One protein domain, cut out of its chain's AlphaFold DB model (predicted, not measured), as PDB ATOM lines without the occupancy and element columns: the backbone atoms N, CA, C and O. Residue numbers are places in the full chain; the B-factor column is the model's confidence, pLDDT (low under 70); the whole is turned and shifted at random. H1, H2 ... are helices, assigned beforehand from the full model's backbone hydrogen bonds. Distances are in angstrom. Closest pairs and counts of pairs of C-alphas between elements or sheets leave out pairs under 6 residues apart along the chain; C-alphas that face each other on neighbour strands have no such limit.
ATOM      1  N   LYS A 253     565.883 584.965 458.248       86.06
ATOM      2  CA  LYS A 253     565.426 584.937 459.635       86.06
ATOM      3  C   LYS A 253     566.593 585.085 460.613       86.06
ATOM      4  O   LYS A 253     566.523 585.900 461.524       86.06
ATOM      5  N   ARG A 254     567.690 584.354 460.399       84.38
ATOM      6  CA  ARG A 254     568.862 584.405 461.285       84.38
ATOM      7  C   ARG A 254     569.566 585.758 461.270       84.38
ATOM      8  O   ARG A 254     569.982 586.220 462.321       84.38
ATOM      9  N   SER A 255     569.708 586.363 460.094       82.81
ATOM     10  CA  SER A 255     570.460 587.611 459.896       82.81
ATOM     11  C   SER A 255     569.673 588.879 460.217       82.81
ATOM     12  O   SER A 255     570.285 589.925 460.402       82.81
ATOM     13  N   THR A 256     568.339 588.809 460.279       82.94
ATOM     14  CA  THR A 256     567.497 589.998 460.498       82.94
ATOM     15  C   THR A 256     566.438 589.805 461.575       82.94
ATOM     16  O   THR A 256     566.347 590.628 462.473       82.94
ATOM     17  N   TYR A 257     565.662 588.719 461.555       84.62
ATOM     18  CA  TYR A 257     564.568 588.530 462.515       84.62
ATOM     19  C   TYR A 257     565.067 588.190 463.927       84.62
ATOM     20  O   TYR A 257     564.590 588.771 464.897       84.62
ATOM     21  N   ASN A 258     566.038 587.279 464.045       84.56
ATOM     22  CA  ASN A 258     566.565 586.817 465.336       84.56
ATOM     23  C   ASN A 258     567.488 587.838 466.031       84.56
ATOM     24  O   ASN A 258     567.861 587.611 467.175       84.56
ATOM     25  N   LEU A 259     567.892 588.918 465.351       85.75
ATOM     26  CA  LEU A 259     568.735 589.965 465.949       85.75
ATOM     27  C   LEU A 259     567.949 590.894 466.877       85.75
ATOM     28  O   LEU A 259     568.549 591.554 467.718       85.75
ATOM     29  N   TYR A 260     566.634 590.969 466.694       83.44
ATOM     30  CA  TYR A 260     565.769 591.897 467.406       83.44
ATOM     31  C   TYR A 260     564.712 591.114 468.173       83.44
ATOM     32  O   TYR A 260     564.123 590.176 467.633       83.44
ATOM     33  N   ASP A 261     564.431 591.525 469.406       80.75
ATOM     34  CA  ASP A 261     563.407 590.893 470.240       80.75
ATOM     35  C   ASP A 261     562.006 591.457 469.964       80.75
ATOM     36  O   ASP A 261     561.021 590.713 470.002       80.75
ATOM     37  N   ASN A 262     561.930 592.740 469.590       86.69
ATOM     38  CA  ASN A 262     560.685 593.463 469.345       86.69
ATOM     39  C   ASN A 262     560.263 593.425 467.872       86.69
ATOM     40  O   ASN A 262     561.082 593.581 466.964       86.69
ATOM     41  N   ASP A 263     558.957 593.313 467.624       82.44
ATOM     42  CA  ASP A 263     558.408 593.319 466.263       82.44
ATOM     43  C   ASP A 263     558.529 594.683 465.568       82.44
ATOM     44  O   ASP A 263     558.698 594.729 464.351       82.44
ATOM     45  N   GLU A 264     558.513 595.790 466.315       82.69
ATOM     46  CA  GLU A 264     558.696 597.136 465.753       82.69
ATOM     47  C   GLU A 264     560.106 597.319 465.172       82.69
ATOM     48  O   GLU A 264     560.253 597.720 464.015       82.69
ATOM     49  N   ASP A 265     561.131 596.905 465.923       83.94
ATOM     50  CA  ASP A 265     562.527 596.931 465.479       83.94
ATOM     51  C   ASP A 265     562.750 595.999 464.278       83.94
ATOM     52  O   ASP A 265     563.456 596.353 463.330       83.94
ATOM     53  N   ARG A 266     562.091 594.830 464.257       87.31
ATOM     54  CA  ARG A 266     562.124 593.908 463.108       87.31
ATOM     55  C   ARG A 266     561.532 594.545 461.858       87.31
ATOM     56  O   ARG A 266     562.102 594.408 460.778       87.31
ATOM     57  N   LEU A 267     560.391 595.226 461.973       86.44
ATOM     58  CA  LEU A 267     559.721 595.865 460.838       86.44
ATOM     59  C   LEU A 267     560.496 597.077 460.310       86.44
ATOM     60  O   LEU A 267     560.533 597.272 459.094       86.44
ATOM     61  N   ALA A 268     561.133 597.847 461.197       85.44
ATOM     62  CA  ALA A 268     561.996 598.965 460.824       85.44
ATOM     63  C   ALA A 268     563.258 598.494 460.078       85.44
ATOM     64  O   ALA A 268     563.672 599.113 459.099       85.44
ATOM     65  N   ASN A 269     563.821 597.350 460.476       84.81
ATOM     66  CA  ASN A 269     565.009 596.756 459.862       84.81
ATOM     67  C   ASN A 269     564.665 595.787 458.719       84.81
ATOM     68  O   ASN A 269     565.166 594.662 458.657       84.81
ATOM     69  N   CYS A 270     563.806 596.221 457.792       86.38
ATOM     70  CA  CYS A 270     563.470 595.440 456.604       86.38
ATOM     71  C   CYS A 270     564.681 595.340 455.654       86.38
ATOM     72  O   CYS A 270     565.135 596.360 455.130       86.38
ATOM     73  N   PRO A 271     565.199 594.136 455.358       84.19
ATOM     74  CA  PRO A 271     566.301 593.983 454.413       84.19
ATOM     75  C   PRO A 271     565.903 594.411 452.993       84.19
ATOM     76  O   PRO A 271     564.894 593.959 452.458       84.19
ATOM     77  N   ASN A 272     566.765 595.194 452.332       82.56
ATOM     78  CA  ASN A 272     566.526 595.818 451.015       82.56
ATOM     79  C   ASN A 272     566.087 594.861 449.891       82.56
ATOM     80  O   ASN A 272     565.515 595.284 448.890       82.56
ATOM     81  N   ARG A 273     566.404 593.568 450.008       83.50
ATOM     82  CA  ARG A 273     566.087 592.546 448.998       83.50
ATOM     83  C   ARG A 273     564.680 591.955 449.164       83.50
ATOM     84  O   ARG A 273     564.263 591.152 448.329       83.50
ATOM     85  N   VAL A 274     563.979 592.303 450.240       86.19
ATOM     86  CA  VAL A 274     562.641 591.814 450.575       86.19
ATOM     87  C   VAL A 274     561.666 592.971 450.466       86.19
ATOM     88  O   VAL A 274     561.923 594.055 450.979       86.19
ATOM     89  N   ASP A 275     560.545 592.746 449.788       81.69
ATOM     90  CA  ASP A 275     559.493 593.753 449.728       81.69
ATOM     91  C   ASP A 275     558.895 593.976 451.138       81.69
ATOM     92  O   ASP A 275     558.575 592.995 451.822       81.69
ATOM     93  N   PRO A 276     558.716 595.233 451.588       82.56
ATOM     94  CA  PRO A 276     558.276 595.535 452.953       82.56
ATOM     95  C   PRO A 276     556.929 594.917 453.350       82.56
ATOM     96  O   PRO A 276     556.720 594.576 454.516       82.56
ATOM     97  N   ASN A 277     556.006 594.730 452.400       78.25
ATOM     98  CA  ASN A 277     554.725 594.089 452.694       78.25
ATOM     99  C   ASN A 277     554.913 592.586 452.923       78.25
ATOM    100  O   ASN A 277     554.296 592.010 453.818       78.25
ATOM    101  N   GLN A 278     555.807 591.954 452.157       82.62
ATOM    102  CA  GLN A 278     556.180 590.551 452.355       82.62
ATOM    103  C   GLN A 278     556.901 590.350 453.682       82.62
ATOM    104  O   GLN A 278     556.630 589.382 454.392       82.62
ATOM    105  N   TRP A 279     557.782 591.287 454.030       87.62
ATOM    106  CA  TRP A 279     558.497 591.285 455.295       87.62
ATOM    107  C   TRP A 279     557.542 591.350 456.486       87.62
ATOM    108  O   TRP A 279     557.641 590.524 457.389       87.62
ATOM    109  N   ARG A 280     556.539 592.233 456.443       82.75
ATOM    110  CA  ARG A 280     555.517 592.328 457.495       82.75
ATOM    111  C   ARG A 280     554.777 591.011 457.723       82.75
ATOM    112  O   ARG A 280     554.596 590.594 458.863       82.75
ATOM    113  N   VAL A 281     554.395 590.333 456.639       83.12
ATOM    114  CA  VAL A 281     553.739 589.017 456.709       83.12
ATOM    115  C   VAL A 281     554.678 587.957 457.296       83.12
ATOM    116  O   VAL A 281     554.232 587.110 458.066       83.12
ATOM    117  N   LEU A 282     555.973 587.998 456.962       84.75
ATOM    118  CA  LEU A 282     556.975 587.069 457.495       84.75
ATOM    119  C   LEU A 282     557.233 587.282 458.991       84.75
ATOM    120  O   LEU A 282     557.228 586.303 459.731       84.75
ATOM    121  N   VAL A 283     557.403 588.533 459.432       86.38
ATOM    122  CA  VAL A 283     557.592 588.885 460.850       86.38
ATOM    123  C   VAL A 283     556.394 588.408 461.669       86.38
ATOM    124  O   VAL A 283     556.565 587.672 462.637       86.38
ATOM    125  N   GLN A 284     555.175 588.713 461.214       83.75
ATOM    126  CA  GLN A 284     553.955 588.254 461.876       83.75
ATOM    127  C   GLN A 284     553.866 586.722 461.919       83.75
ATOM    128  O   GLN A 284     553.519 586.151 462.951       83.75
ATOM    129  N   PHE A 285     554.192 586.042 460.813       81.12
ATOM    130  CA  PHE A 285     554.188 584.580 460.743       81.12
ATOM    131  C   PHE A 285     555.186 583.961 461.729       81.12
ATOM    132  O   PHE A 285     554.813 583.055 462.472       81.12
ATOM    133  N   TRP A 286     556.423 584.456 461.783       83.12
ATOM    134  CA  TRP A 286     557.444 583.957 462.706       83.12
ATOM    135  C   TRP A 286     557.159 584.295 464.175       83.12
ATOM    136  O   TRP A 286     557.588 583.549 465.054       83.12
ATOM    137  N   GLY A 287     556.379 585.345 464.445       76.19
ATOM    138  CA  GLY A 287     555.876 585.666 465.783       76.19
ATOM    139  C   GLY A 287     554.780 584.713 466.279       76.19
ATOM    140  O   GLY A 287     554.543 584.608 467.484       76.19
ATOM    141  N   THR A 288     554.114 583.970 465.383       74.56
ATOM    142  CA  THR A 288     553.064 583.021 465.783       74.56
ATOM    143  C   THR A 288     553.626 581.799 466.516       74.56
ATOM    144  O   THR A 288     554.675 581.258 466.166       74.56
ATOM    145  N   LYS A 289     552.866 581.277 467.493       51.34
ATOM    146  CA  LYS A 289     553.216 580.032 468.204       51.34
ATOM    147  C   LYS A 289     553.452 578.869 467.229       51.34
ATOM    148  O   LYS A 289     554.344 578.068 467.454       51.34
ATOM    149  N   THR A 290     552.720 578.800 466.116       49.22
ATOM    150  CA  THR A 290     552.890 577.753 465.093       49.22
ATOM    151  C   THR A 290     554.275 577.734 464.453       49.22
ATOM    152  O   THR A 290     554.791 576.648 464.221       49.22
ATOM    153  N   ALA A 291     554.911 578.889 464.227       55.50
ATOM    154  CA  ALA A 291     556.281 578.927 463.714       55.50
ATOM    155  C   ALA A 291     557.294 578.437 464.764       55.50
ATOM    156  O   ALA A 291     558.184 577.668 464.425       55.50
ATOM    157  N   LYS A 292     557.087 578.778 466.044       50.19
ATOM    158  CA  LYS A 292     557.907 578.279 467.165       50.19
ATOM    159  C   LYS A 292     557.756 576.769 467.412       50.19
ATOM    160  O   LYS A 292     558.698 576.127 467.850       50.19
ATOM    161  N   TRP A 293     556.587 576.189 467.128       33.97
ATOM    162  CA  TRP A 293     556.363 574.736 467.220       33.97
ATOM    163  C   TRP A 293     556.822 573.974 465.965       33.97
ATOM    164  O   TRP A 293     557.176 572.804 466.074       33.97
ATOM    165  N   GLU A 294     556.857 574.612 464.788       45.06
ATOM    166  CA  GLU A 294     557.525 574.072 463.588       45.06
ATOM    167  C   GLU A 294     559.062 574.173 463.667       45.06
ATOM    168  O   GLU A 294     559.753 573.420 462.986       45.06
ATOM    169  N   GLU A 295     559.593 575.047 464.529       48.31
ATOM    170  CA  GLU A 295     560.983 575.021 465.026       48.31
ATOM    171  C   GLU A 295     561.224 573.921 466.066       48.31
ATOM    172  O   GLU A 295     562.359 573.701 466.490       48.31
ATOM    173  N   GLY A 296     560.160 573.219 466.463       41.84
ATOM    174  CA  GLY A 296     560.261 572.031 467.281       41.84
ATOM    175  C   GLY A 296     561.220 571.039 466.624       41.84
ATOM    176  O   GLY A 296     561.250 570.927 465.392       41.84
TER     177      GLY A 296
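What this domain is: This is residues 253 to 296 of the 472 residues of an uncharacterized protein of Rhododendron simsii (UniProt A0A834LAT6). A helical hairpin of short H2 and longer H3 has little H1 at its side, while H4 at the far end of H3 turns about perpendicular to it, residues 288 to 293 sticking out. The printed part has 44 residues, with four named helices, H1 to H4, and no named strand: all helix. It is compact, with a radius of gyration of the C-alphas of 10.2 A, yet elongated, spanning 29 by 18 by 16 A.

Where its parts are: H1, residues 253 to 257, begins at C-alpha 253 (565.426, 584.937, 459.635) and is 4.7 A long. H2, residues 263 to 268, measures 8.6 A. H3, residues 276 to 287, measures 16.4 A. H4, residues 289 to 294, measures 8.7 A and ends at C-alpha 294 (557.525, 574.072, 463.588).

How they stand to each other: H1 is close to but not clearly touching H2, the closest C-alphas, of Tyr 257 and Arg 266, being 5.9 A apart. H2 and H3, a hairpin, touch through residues 279 to 283 of H3 alone, at a shallow tilt of 20 degrees, opposite ways; the closest C-alphas, of Leu 267 and Arg 280, are 6.4 A apart. H4 is apart from H1 and H2. Every O i to N i+4 pair in H1, H2, H3 and H4 is within hydrogen-bond range.

The domain as a whole: The C-alphas farthest apart, of Asn 272 and Gly 296, are 29.5 A apart. The printed part has no cut and no long link. Residues 289 to 296 have pLDDT under 70.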